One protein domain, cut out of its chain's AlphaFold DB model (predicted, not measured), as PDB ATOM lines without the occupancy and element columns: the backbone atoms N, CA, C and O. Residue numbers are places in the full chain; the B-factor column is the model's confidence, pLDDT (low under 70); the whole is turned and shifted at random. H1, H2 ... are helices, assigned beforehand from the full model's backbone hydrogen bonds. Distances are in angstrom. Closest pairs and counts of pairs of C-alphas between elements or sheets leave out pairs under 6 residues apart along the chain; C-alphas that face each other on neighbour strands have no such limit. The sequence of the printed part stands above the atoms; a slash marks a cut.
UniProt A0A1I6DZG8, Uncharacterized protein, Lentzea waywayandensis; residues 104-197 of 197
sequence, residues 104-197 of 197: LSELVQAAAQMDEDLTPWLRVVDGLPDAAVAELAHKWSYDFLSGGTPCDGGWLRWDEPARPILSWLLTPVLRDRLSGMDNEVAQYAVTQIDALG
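This is residues 104 to 197 of the 197 residues of an uncharacterized protein of Lentzea waywayandensis (UniProt A0A1I6DZG8). The long helix H3 stands between two helical hairpins, H1 with H2 and H5 with H6; H4 packs on H2 and H3. The long link from H3 to H4, residues 146 to 162, makes the end away from H5. The printed part, all helix, has 94 residues with six named helices, no named strand. It is compact, with a radius of gyration of the C-alphas of 12.5 A, spanning 37 by 28 by 19 A.

H1, residues 104 to 112, begins at C-alpha (-39.520, 23.797, 220.188). H2 is residues 119 to 126, H3 130 to 145, 22.2 A long, H4 163 to 169, H5 172 to 179 and H6 184 to 196, ending at C-alpha (-24.531, 33.420, 207.791).

H3 touches H6, their closest C-alphas, His 138 and Ala 189, 4.2 A apart. H5 and H6, a hairpin, stand at a steep tilt of 38 degrees. In each helix every O i to N i+4 pair is within hydrogen-bond range.

The printed part has no cut; residues 152 to 153 have pLDDT under 70.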
ATOM      1  N   LEU A 104     -40.692  24.669 220.041       94.25
ATOM      2  CA  LEU A 104     -39.520  23.797 220.188       94.25
ATOM      3  C   LEU A 104     -38.251  24.572 220.588       94.25
ATOM      4  O   LEU A 104     -37.456  24.077 221.388       94.25
ATOM      5  N   SER A 105     -38.073  25.801 220.093       93.88
ATOM      6  CA  SER A 105     -36.932  26.640 220.478       93.88
ATOM      7  C   SER A 105     -36.926  26.994 221.962       93.88
ATOM      8  O   SER A 105     -35.850  27.081 222.549       93.88
ATOM      9  N   GLU A 106     -38.097  27.215 222.564       94.19
ATOM     10  CA  GLU A 106     -38.214  27.518 223.994       94.19
ATOM     11  C   GLU A 106     -37.875  26.287 224.822       94.19
ATOM     12  O   GLU A 106     -37.094  26.372 225.762       94.19
ATOM     13  N   LEU A 107     -38.358  25.110 224.425       96.00
ATOM     14  CA  LEU A 107     -38.064  23.863 225.135       96.00
ATOM     15  C   LEU A 107     -36.584  23.485 225.084       96.00
ATOM     16  O   LEU A 107     -36.024  23.053 226.091       96.00
ATOM     17  N   VAL A 108     -35.932  23.663 223.933       96.19
ATOM     18  CA  VAL A 108     -34.496  23.381 223.790       96.19
ATOM     19  C   VAL A 108     -33.664  24.348 224.637       96.19
ATOM     20  O   VAL A 108     -32.729  23.918 225.311       96.19
ATOM     21  N   GLN A 109     -34.027  25.634 224.669       94.75
ATOM     22  CA  GLN A 109     -33.382  26.617 225.546       94.75
ATOM     23  C   GLN A 109     -33.651  26.332 227.028       94.75
ATOM     24  O   GLN A 109     -32.727  26.410 227.836       94.75
ATOM     25  N   ALA A 110     -34.879  25.936 227.382       94.56
ATOM     26  CA  ALA A 110     -35.236  25.541 228.739       94.56
ATOM     27  C   ALA A 110     -34.364  24.369 229.209       94.56
ATOM     28  O   ALA A 110     -33.830  24.370 230.318       94.56
ATOM     29  N   ALA A 111     -34.190  23.369 228.349       95.62
ATOM     30  CA  ALA A 111     -33.403  22.191 228.661       95.62
ATOM     31  C   ALA A 111     -31.905  22.511 228.793       95.62
ATOM     32  O   ALA A 111     -31.243  21.994 229.693       95.62
ATOM     33  N   ALA A 112     -31.384  23.425 227.970       94.81
ATOM     34  CA  ALA A 112     -29.986  23.848 228.019       94.81
ATOM     35  C   ALA A 112     -29.570  24.498 229.347       94.81
ATOM     36  O   ALA A 112     -28.410  24.369 229.730       94.81
ATOM     37  N   GLN A 113     -30.503  25.103 230.090       92.06
ATOM     38  CA  GLN A 113     -30.240  25.628 231.440       92.06
ATOM     39  C   GLN A 113     -29.741  24.548 232.411       92.06
ATOM     40  O   GLN A 113     -29.011  24.856 233.345       92.06
ATOM     41  N   MET A 114     -30.097  23.275 232.199       92.31
ATOM     42  CA  MET A 114     -29.596  22.183 233.039       92.31
ATOM     43  C   MET A 114     -28.084  21.982 232.937       92.31
ATOM     44  O   MET A 114     -27.459  21.524 233.892       92.31
ATOM     45  N   ASP A 115     -27.543  22.212 231.744       92.38
ATOM     46  CA  ASP A 115     -26.172  21.863 231.380       92.38
ATOM     47  C   ASP A 115     -25.290  23.081 231.171       92.38
ATOM     48  O   ASP A 115     -24.088  22.925 230.970       92.38
ATOM     49  N   GLU A 116     -25.902  24.266 231.175       92.44
ATOM     50  CA  GLU A 116     -25.267  25.507 230.746       92.44
ATOM     51  C   GLU A 116     -24.624  25.345 229.352       92.44
ATOM     52  O   GLU A 116     -23.577  25.905 229.040       92.44
ATOM     53  N   ASP A 117     -25.254  24.514 228.510       93.75
ATOM     54  CA  ASP A 117     -24.778  24.127 227.185       93.75
ATOM     55  C   ASP A 117     -25.947  23.633 226.322       93.75
ATOM     56  O   ASP A 117     -26.718  22.747 226.697       93.75
ATOM     57  N   LEU A 118     -26.054  24.179 225.112       95.50
ATOM     58  CA  LEU A 118     -27.038  23.766 224.109       95.50
ATOM     59  C   LEU A 118     -26.605  22.521 223.326       95.50
ATOM     60  O   LEU A 118     -27.445  21.827 222.756       95.50
ATOM     61  N   THR A 119     -25.311  22.198 223.299       96.25
ATOM     62  CA  THR A 119     -24.741  21.121 222.476       96.25
ATOM     63  C   THR A 119     -25.403  19.755 222.704       96.25
ATOM     64  O   THR A 119     -25.712  19.083 221.715       96.25
ATOM     65  N   PRO A 120     -25.663  19.293 223.945       96.44
ATOM     66  CA  PRO A 120     -26.328  18.009 224.170       96.44
ATOM     67  C   PRO A 120     -27.758  17.985 223.623       96.44
ATOM     68  O   PRO A 120     -28.193  16.966 223.088       96.44
ATOM     69  N   TRP A 121     -28.466  19.109 223.710       97.38
ATOM     70  CA  TRP A 121     -29.862  19.240 223.303       97.38
ATOM     71  C   TRP A 121     -30.014  19.399 221.792       97.38
ATOM     72  O   TRP A 121     -30.948  18.852 221.211       97.38
ATOM     73  N   LEU A 122     -29.041  20.017 221.121       97.69
ATOM     74  CA  LEU A 122     -28.965  20.034 219.657       97.69
ATOM     75  C   LEU A 122     -28.798  18.619 219.074       97.69
ATOM     76  O   LEU A 122     -29.375  18.314 218.037       97.69
ATOM     77  N   ARG A 123     -28.125  17.699 219.782       97.25
ATOM     78  CA  ARG A 123     -28.086  16.278 219.374       97.25
ATOM     79  C   ARG A 123     -29.441  15.583 219.511       97.25
ATOM     80  O   ARG A 123     -29.720  14.651 218.762       97.25
ATOM     81  N   VAL A 124     -30.273  16.004 220.467       97.62
ATOM     82  CA  VAL A 124     -31.663  15.526 220.567       97.62
ATOM     83  C   VAL A 124     -32.459  16.044 219.372       97.62
ATOM     84  O   VAL A 124     -33.149  15.257 218.728       97.62
ATOM     85  N   VAL A 125     -32.299  17.328 219.030       97.25
ATOM     86  CA  VAL A 125     -32.903  17.950 217.840       97.25
ATOM     87  C   VAL A 125     -32.515  17.207 216.563       97.25
ATOM     88  O   VAL A 125     -33.388  16.918 215.748       97.25
ATOM     89  N   ASP A 126     -31.249  16.817 216.403       97.44
ATOM     90  CA  ASP A 126     -30.798  16.051 215.234       97.44
ATOM     91  C   ASP A 126     -31.565  14.723 215.058       97.44
ATOM     92  O   ASP A 126     -31.708  14.238 213.934       97.44
ATOM     93  N   GLY A 127     -32.104  14.148 216.137       96.88
ATOM     94  CA  GLY A 127     -32.936  12.942 216.107       96.88
ATOM     95  C   GLY A 127     -34.428  13.175 215.826       96.88
ATOM     96  O   GLY A 127     -35.167  12.199 215.689       96.88
ATOM     97  N   LEU A 128     -34.890  14.426 215.754       97.25
ATOM     98  CA  LEU A 128     -36.301  14.769 215.540       97.25
ATOM     99  C   LEU A 128     -36.722  14.627 214.065       97.25
ATOM    100  O   LEU A 128     -35.865  14.566 213.176       97.25
ATOM    101  N   PRO A 129     -38.039  14.591 213.771       96.38
ATOM    102  CA  PRO A 129     -38.543  14.603 212.399       96.38
ATOM    103  C   PRO A 129     -38.045  15.809 211.592       96.38
ATOM    104  O   PRO A 129     -37.903  16.907 212.122       96.38
ATOM    105  N   ASP A 130     -37.860  15.619 210.286       96.50
ATOM    106  CA  ASP A 130     -37.301  16.629 209.372       96.50
ATOM    107  C   ASP A 130     -37.998  17.993 209.443       96.50
ATOM    108  O   ASP A 130     -37.326  19.018 209.482       96.50
ATOM    109  N   ALA A 131     -39.330  18.008 209.532       95.06
ATOM    110  CA  ALA A 131     -40.094  19.247 209.654       95.06
ATOM    111  C   ALA A 131     -39.718  20.049 210.915       95.06
ATOM    112  O   ALA A 131     -39.551  21.258 210.836       95.06
ATOM    113  N   ALA A 132     -39.520  19.377 212.053       96.06
ATOM    114  CA  ALA A 132     -39.131  20.024 213.309       96.06
ATOM    115  C   ALA A 132     -37.746  20.674 213.200       96.06
ATOM    116  O   ALA A 132     -37.526  21.800 213.643       96.06
ATOM    117  N   VAL A 133     -36.814  19.955 212.571       97.31
ATOM    118  CA  VAL A 133     -35.443  20.420 212.345       97.31
ATOM    119  C   VAL A 133     -35.417  21.604 211.381       97.31
ATOM    120  O   VAL A 133     -34.709  22.573 211.639       97.31
ATOM    121  N   ALA A 134     -36.205  21.554 210.304       96.94
ATOM    122  CA  ALA A 134     -36.319  22.644 209.340       96.94
ATOM    123  C   ALA A 134     -36.898  23.919 209.965       96.94
ATOM    124  O   ALA A 134     -36.323  24.989 209.776       96.94
ATOM    125  N   GLU A 135     -37.980  23.806 210.738       95.69
ATOM    126  CA  GLU A 135     -38.594  24.937 211.447       95.69
ATOM    127  C   GLU A 135     -37.620  25.580 212.437       95.69
ATOM    128  O   GLU A 135     -37.440  26.797 212.445       95.69
ATOM    129  N   LEU A 136     -36.928  24.765 213.240       96.25
ATOM    130  CA  LEU A 136     -35.978  25.281 214.221       96.25
ATOM    131  C   LEU A 136     -34.757  25.929 213.556       96.25
ATOM    132  O   LEU A 136     -34.325  27.003 213.977       96.25
ATOM    133  N   ALA A 137     -34.231  25.306 212.495       97.06
ATOM    134  CA  ALA A 137     -33.147  25.871 211.701       97.06
ATOM    135  C   ALA A 137     -33.559  27.217 211.099       97.06
ATOM    136  O   ALA A 137     -32.846  28.195 211.300       97.06
ATOM    137  N   HIS A 138     -34.728  27.278 210.451       96.25
ATOM    138  CA  HIS A 138     -35.278  28.503 209.871       96.25
ATOM    139  C   HIS A 138     -35.431  29.611 210.914       96.25
ATOM    140  O   HIS A 138     -34.959  30.730 210.699       96.25
ATOM    141  N   LYS A 139     -36.057  29.299 212.056       94.88
ATOM    142  CA  LYS A 139     -36.262  30.259 213.140       94.88
ATOM    143  C   LYS A 139     -34.939  30.859 213.602       94.88
ATOM    144  O   LYS A 139     -34.794  32.078 213.618       94.88
ATOM    145  N   TRP A 140     -33.968  30.026 213.963       95.62
ATOM    146  CA  TRP A 140     -32.711  30.533 214.506       95.62
ATOM    147  C   TRP A 140     -31.843  31.228 213.460       95.62
ATOM    148  O   TRP A 140     -31.224  32.241 213.782       95.62
ATOM    149  N   SER A 141     -31.812  30.755 212.209       96.38
ATOM    150  CA  SER A 141     -31.093  31.467 211.148       96.38
ATOM    151  C   SER A 141     -31.722  32.824 210.841       96.38
ATOM    152  O   SER A 141     -31.000  33.793 210.609       96.38
ATOM    153  N   TYR A 142     -33.052  32.924 210.889       94.88
ATOM    154  CA  TYR A 142     -33.749  34.204 210.792       94.88
ATOM    155  C   TYR A 142     -33.409  35.134 211.962       94.88
ATOM    156  O   TYR A 142     -33.094  36.302 211.723       94.88
ATOM    157  N   ASP A 143     -33.428  34.626 213.200       93.19
ATOM    158  CA  ASP A 143     -33.107  35.411 214.398       93.19
ATOM    159  C   ASP A 143     -31.716  36.062 214.242       93.19
ATOM    160  O   ASP A 143     -31.618  37.285 214.336       93.19
ATOM    161  N   PHE A 144     -30.689  35.299 213.833       93.75
ATOM    162  CA  PHE A 144     -29.350  35.839 213.535       93.75
ATOM    163  C   PHE A 144     -29.337  36.896 212.416       93.75
ATOM    164  O   PHE A 144     -28.719  37.954 212.557       93.75
ATOM    165  N   LEU A 145     -29.998  36.635 211.284       93.94
ATOM    166  CA  LEU A 145     -29.985  37.552 210.132       93.94
ATOM    167  C   LEU A 145     -30.772  38.842 210.374       93.94
ATOM    168  O   LEU A 145     -30.471  39.874 209.773       93.94
ATOM    169  N   SER A 146     -31.782  38.795 211.241       92.12
ATOM    170  CA  SER A 146     -32.586  39.961 211.611       92.12
ATOM    171  C   SER A 146     -31.877  40.900 212.596       92.12
ATOM    172  O   SER A 146     -32.435  41.931 212.974       92.12
ATOM    173  N   GLY A 147     -30.630  40.588 212.966       83.12
ATOM    174  CA  GLY A 147     -29.837  41.349 213.929       83.12
ATOM    175  C   GLY A 147     -30.191  41.041 215.381       83.12
ATOM    176  O   GLY A 147     -29.703  41.739 216.269       83.12
ATOM    177  N   GLY A 148     -31.028  40.029 215.610       82.12
ATOM    178  CA  GLY A 148     -31.167  39.398 216.910       82.12
ATOM    179  C   GLY A 148     -30.143  38.283 217.089       82.12
ATOM    180  O   GLY A 148     -29.398  37.907 216.183       82.12
ATOM    181  N   THR A 149     -30.150  37.713 218.276       76.62
ATOM    182  CA  THR A 149     -29.492  36.459 218.600       76.62
ATOM    183  C   THR A 149     -30.559  35.527 219.151       76.62
ATOM    184  O   THR A 149     -31.346  35.939 220.013       76.62
ATOM    185  N   PRO A 150     -30.604  34.252 218.729       74.25
ATOM    186  CA  PRO A 150     -31.239  33.241 219.556       74.25
ATOM    187  C   PRO A 150     -30.760  33.425 221.000       74.25
ATOM    188  O   PRO A 150     -29.564  33.614 221.226       74.25
ATOM    189  N   CYS A 151     -31.690  33.403 221.956       77.12
ATOM    190  CA  CYS A 151     -31.403  33.587 223.383       77.12
ATOM    191  C   CYS A 151     -31.114  35.037 223.848       77.12
ATOM    192  O   CYS A 151     -30.646  35.231 224.970       77.12
ATOM    193  N   ASP A 152     -31.433  36.058 223.045       69.50
ATOM    194  CA  ASP A 152     -31.140  37.484 223.316       69.50
ATOM    195  C   ASP A 152     -31.751  38.086 224.590       69.50
ATOM    196  O   ASP A 152     -31.445  39.218 224.964       69.50
ATOM    197  N   GLY A 153     -32.641  37.380 225.280       67.38
ATOM    198  CA  GLY A 153     -33.329  37.962 226.423       67.38
ATOM    199  C   GLY A 153     -32.566  37.921 227.746       67.38
ATOM    200  O   GLY A 153     -33.137  38.270 228.779       67.38
ATOM    201  N   GLY A 154     -31.292  37.519 227.728       72.50
ATOM    202  CA  GLY A 154     -30.367  37.663 228.858       72.50
ATOM    203  C   GLY A 154     -30.601  36.706 230.032       72.50
ATOM    204  O   GLY A 154     -29.969  36.865 231.072       72.50
ATOM    205  N   TRP A 155     -31.495  35.724 229.886       76.19
ATOM    206  CA  TRP A 155     -31.783  34.729 230.926       76.19
ATOM    207  C   TRP A 155     -30.975  33.430 230.784       76.19
ATOM    208  O   TRP A 155     -30.909  32.655 231.736       76.19
ATOM    209  N   LEU A 156     -30.338  33.184 229.631       84.62
ATOM    210  CA  LEU A 156     -29.280  32.174 229.522       84.62
ATOM    211  C   LEU A 156     -27.979  32.817 230.010       84.62
ATOM    212  O   LEU A 156     -27.541  33.818 229.444       84.62
ATOM    213  N   ARG A 157     -27.404  32.292 231.095       79.12
ATOM    214  CA  ARG A 157     -26.362  32.995 231.868       79.12
ATOM    215  C   ARG A 157     -24.939  32.481 231.667       79.12
ATOM    216  O   ARG A 157     -24.021  33.022 232.278       79.12
ATOM    217  N   TRP A 158     -24.753  31.465 230.835       86.31
ATOM    218  CA  TRP A 158     -23.423  30.976 230.475       86.31
ATOM    219  C   TRP A 158     -22.832  31.759 229.300       86.31
ATOM    220  O   TRP A 158     -23.533  32.495 228.605       86.31
ATOM    221  N   ASP A 159     -21.528  31.608 229.085       86.00
ATOM    222  CA  ASP A 159     -20.803  32.344 228.054       86.00
ATOM    223  C   ASP A 159     -21.224  31.914 226.637       86.00
ATOM    224  O   ASP A 159     -21.258  30.729 226.308       86.00
ATOM    225  N   GLU A 160     -21.486  32.902 225.775       87.81
ATOM    226  CA  GLU A 160     -21.803  32.720 224.349       87.81
ATOM    227  C   GLU A 160     -22.932  31.692 224.071       87.81
ATOM    228  O   GLU A 160     -22.744  30.774 223.264       87.81
ATOM    229  N   PRO A 161     -24.139  31.838 224.654       90.69
ATOM    230  CA  PRO A 161     -25.185  30.817 224.560       90.69
ATOM    231  C   PRO A 161     -25.657  30.556 223.125       90.69
ATOM    232  O   PRO A 161     -26.084  29.456 222.791       90.69
ATOM    233  N   ALA A 162     -25.504  31.531 222.232       92.88
ATOM    234  CA  ALA A 162     -25.849  31.392 220.825       92.88
ATOM    235  C   ALA A 162     -24.801  30.644 219.983       92.88
ATOM    236  O   ALA A 162     -25.095  30.195 218.871       92.88
ATOM    237  N   ARG A 163     -23.565  30.491 220.472       94.12
ATOM    238  CA  ARG A 163     -22.471  29.895 219.694       94.12
ATOM    239  C   ARG A 163     -22.709  28.426 219.325       94.12
ATOM    240  O   ARG A 163     -22.415  28.082 218.174       94.12
ATOM    241  N   PRO A 164     -23.226  27.550 220.210       96.25
ATOM    242  CA  PRO A 164     -23.597  26.191 219.822       96.25
ATOM    243  C   PRO A 164     -24.648  26.159 218.706       96.25
ATOM    244  O   PRO A 164     -24.522  25.351 217.790       96.25
ATOM    245  N   ILE A 165     -25.624  27.076 218.729       96.31
ATOM    246  CA  ILE A 165     -26.657  27.181 217.685       96.31
ATOM    247  C   ILE A 165     -26.021  27.565 216.353       96.31
ATOM    248  O   ILE A 165     -26.236  26.880 215.358       96.31
ATOM    249  N   LEU A 166     -25.192  28.613 216.330       96.31
ATOM    250  CA  LEU A 166     -24.498  29.026 215.107       96.31
ATOM    251  C   LEU A 166     -23.602  27.902 214.564       96.31
ATOM    252  O   LEU A 166     -23.597  27.627 213.368       96.31
ATOM    253  N   SER A 167     -22.884  27.212 215.452       97.31
ATOM    254  CA  SER A 167     -22.028  26.082 215.076       97.31
ATOM    255  C   SER A 167     -22.834  24.932 214.470       97.31
ATOM    256  O   SER A 167     -22.377  24.325 213.508       97.31
ATOM    257  N   TRP A 168     -24.023  24.651 215.010       98.12
ATOM    258  CA  TRP A 168     -24.952  23.641 214.501       98.12
ATOM    259  C   TRP A 168     -25.550  24.029 213.141       98.12
ATOM    260  O   TRP A 168     -25.509  23.218 212.210       98.12
ATOM    261  N   LEU A 169     -26.003  25.282 212.994       98.00
ATOM    262  CA  LEU A 169     -26.538  25.835 211.742       98.00
ATOM    263  C   LEU A 169     -25.539  25.717 210.585       98.00
ATOM    264  O   LEU A 169     -25.918  25.386 209.467       98.00
ATOM    265  N   LEU A 170     -24.253  25.947 210.863       97.75
ATOM    266  CA  LEU A 170     -23.180  25.914 209.868       97.75
ATOM    267  C   LEU A 170     -22.611  24.507 209.612       97.75
ATOM    268  O   LEU A 170     -21.626  24.361 208.883       97.75
ATOM    269  N   THR A 171     -23.192  23.448 210.190       98.00
ATOM    270  CA  THR A 171     -22.716  22.088 209.912       98.00
ATOM    271  C   THR A 171     -23.094  21.636 208.494       98.00
ATOM    272  O   THR A 171     -24.243  21.791 208.073       98.00
ATOM    273  N   PRO A 172     -22.177  20.973 207.759       97.75
ATOM    274  CA  PRO A 172     -22.511  20.367 206.468       97.75
ATOM    275  C   PRO A 172     -23.631  19.327 206.573       97.75
ATOM    276  O   PRO A 172     -24.468  19.235 205.687       97.75
ATOM    277  N   VAL A 173     -23.684  18.579 207.684       98.00
ATOM    278  CA  VAL A 173     -24.697  17.536 207.911       98.00
ATOM    279  C   VAL A 173     -26.107  18.122 207.953       98.00
ATOM    280  O   VAL A 173     -26.998  17.595 207.286       98.00
ATOM    281  N   LEU A 174     -26.320  19.216 208.696       98.06
ATOM    282  CA  LEU A 174     -27.619  19.884 208.735       98.06
ATOM    283  C   LEU A 174     -27.976  20.451 207.361       98.06
ATOM    284  O   LEU A 174     -29.087  20.240 206.876       98.06
ATOM    285  N   ARG A 175     -27.022  21.124 206.710       97.69
ATOM    286  CA  ARG A 175     -27.212  21.690 205.373       97.69
ATOM    287  C   ARG A 175     -27.642  20.637 204.350       97.69
ATOM    288  O   ARG A 175     -28.608  20.861 203.618       97.69
ATOM    289  N   ASP A 176     -26.939  19.510 204.298       98.06
ATOM    290  CA  ASP A 176     -27.221  18.413 203.369       98.06
ATOM    291  C   ASP A 176     -28.602  17.813 203.647       98.06
ATOM    292  O   ASP A 176     -29.376  17.567 202.720       98.06
ATOM    293  N   ARG A 177     -28.938  17.641 204.933       98.00
ATOM    294  CA  ARG A 177     -30.249  17.154 205.367       98.00
ATOM    295  C   ARG A 177     -31.367  18.083 204.895       98.00
ATOM    296  O   ARG A 177     -32.294  17.603 204.256       98.00
ATOM    297  N   LEU A 178     -31.269  19.387 205.167       98.06
ATOM    298  CA  LEU A 178     -32.274  20.383 204.765       98.06
ATOM    299  C   LEU A 178     -32.409  20.483 203.239       98.06
ATOM    300  O   LEU A 178     -33.522  20.511 202.722       98.06
ATOM    301  N   SER A 179     -31.291  20.466 202.509       97.56
ATOM    302  CA  SER A 179     -31.291  20.530 201.039       97.56
ATOM    303  C   SER A 179     -31.992  19.331 200.391       97.56
ATOM    304  O   SER A 179     -32.534  19.454 199.295       97.56
ATOM    305  N   GLY A 180     -31.989  18.173 201.061       97.38
ATOM    306  CA  GLY A 180     -32.683  16.967 200.610       97.38
ATOM    307  C   GLY A 180     -34.195  16.966 200.859       97.38
ATOM    308  O   GLY A 180     -34.875  16.057 200.382       97.38
ATOM    309  N   MET A 181     -34.732  17.949 201.589       97.00
ATOM    310  CA  MET A 181     -36.158  18.032 201.907       97.00
ATOM    311  C   MET A 181     -36.936  18.759 200.802       97.00
ATOM    312  O   MET A 181     -36.603  19.883 200.418       97.00
ATOM    313  N   ASP A 182     -38.040  18.158 200.357       94.12
ATOM    314  CA  ASP A 182     -39.047  18.818 199.513       94.12
ATOM    315  C   ASP A 182     -40.006  19.643 200.393       94.12
ATOM    316  O   ASP A 182     -41.172  19.303 200.599       94.12
ATOM    317  N   ASN A 183     -39.456  20.673 201.040       93.62
ATOM    318  CA  ASN A 183     -40.151  21.509 202.013       93.62
ATOM    319  C   ASN A 183     -39.673  22.966 201.905       93.62
ATOM    320  O   ASN A 183     -38.476  23.238 201.961       93.62
ATOM    321  N   GLU A 184     -40.609  23.907 201.778       96.50
ATOM    322  CA  GLU A 184     -40.315  25.335 201.591       96.50
ATOM    323  C   GLU A 184     -39.538  25.951 202.769       96.50
ATOM    324  O   GLU A 184     -38.580  26.692 202.549       96.50
ATOM    325  N   VAL A 185     -39.881  25.590 204.008       96.50
ATOM    326  CA  VAL A 185     -39.186  26.058 205.220       96.50
ATOM    327  C   VAL A 185     -37.733  25.589 205.226       96.50
ATOM    328  O   VAL A 185     -36.834  26.377 205.514       96.50
ATOM    329  N   ALA A 186     -37.472  24.343 204.823       97.31
ATOM    330  CA  ALA A 186     -36.111  23.826 204.699       97.31
ATOM    331  C   ALA A 186     -35.296  24.596 203.645       97.31
ATOM    332  O   ALA A 186     -34.143  24.943 203.895       97.31
ATOM    333  N   GLN A 187     -35.895  24.931 202.497       97.81
ATOM    334  CA  GLN A 187     -35.225  25.725 201.455       97.81
ATOM    335  C   GLN A 187     -34.940  27.166 201.915       97.81
ATOM    336  O   GLN A 187     -33.871  27.719 201.620       97.81
ATOM    337  N   TYR A 188     -35.850  27.768 202.689       97.38
ATOM    338  CA  TYR A 188     -35.598  29.057 203.335       97.38
ATOM    339  C   TYR A 188     -34.465  28.972 204.356       97.38
ATOM    340  O   TYR A 188     -33.566  29.813 204.315       97.38
ATOM    341  N   ALA A 189     -34.463  27.952 205.216       97.31
ATOM    342  CA  ALA A 189     -33.396  27.727 206.185       97.31
ATOM    343  C   ALA A 189     -32.030  27.591 205.495       97.31
ATOM    344  O   ALA A 189     -31.087  28.270 205.887       97.31
ATOM    345  N   VAL A 190     -31.919  26.802 204.416       98.12
ATOM    346  CA  VAL A 190     -30.667  26.667 203.639       98.12
ATOM    347  C   VAL A 190     -30.187  28.019 203.112       98.12
ATOM    348  O   VAL A 190     -29.023  28.367 203.295       98.12
ATOM    349  N   THR A 191     -31.089  28.801 202.513       97.94
ATOM    350  CA  THR A 191     -30.763  30.135 201.977       97.94
ATOM    351  C   THR A 191     -30.272  31.085 203.071       97.94
ATOM    352  O   THR A 191     -29.353  31.870 202.854       97.94
ATOM    353  N   GLN A 192     -30.885  31.029 204.254       97.62
ATOM    354  CA  GLN A 192     -30.491  31.854 205.392       97.62
ATOM    355  C   GLN A 192     -29.154  31.402 205.984       97.62
ATOM    356  O   GLN A 192     -28.302  32.240 206.261       97.62
ATOM    357  N   ILE A 193     -28.939  30.094 206.125       97.12
ATOM    358  CA  ILE A 193     -27.670  29.514 206.581       97.12
ATOM    359  C   ILE A 193     -26.528  29.910 205.637       97.12
ATOM    360  O   ILE A 193     -25.462  30.290 206.110       97.12
ATOM    361  N   ASP A 194     -26.762  29.904 204.321       97.00
ATOM    362  CA  ASP A 194     -25.797  30.395 203.323       97.00
ATOM    363  C   ASP A 194     -25.425  31.865 203.495       97.00
ATOM    364  O   ASP A 194     -24.334  32.265 203.114       97.00
ATOM    365  N   ALA A 195     -26.324  32.680 204.040       96.50
ATOM    366  CA  ALA A 195     -26.057  34.089 204.292       96.50
ATOM    367  C   ALA A 195     -25.310  34.333 205.617       96.50
ATOM    368  O   ALA A 195     -24.820  35.441 205.833       96.50
ATOM    369  N   LEU A 196     -25.236  33.333 206.507       93.19
ATOM    370  CA  LEU A 196     -24.531  33.420 207.791       93.19
ATOM    371  C   LEU A 196     -23.023  33.123 207.687       93.19
ATOM    372  O   LEU A 196     -22.286  33.501 208.600       93.19
ATOM    373  N   GLY A 197     -22.571  32.438 206.628       82.56
ATOM    374  CA  GLY A 197     -21.178  32.011 206.410       82.56
ATOM    375  C   GLY A 197     -20.580  32.515 205.104       82.56
ATOM    376  O   GLY A 197     -19.331  32.534 205.021       82.56
TER     377      GLY A 197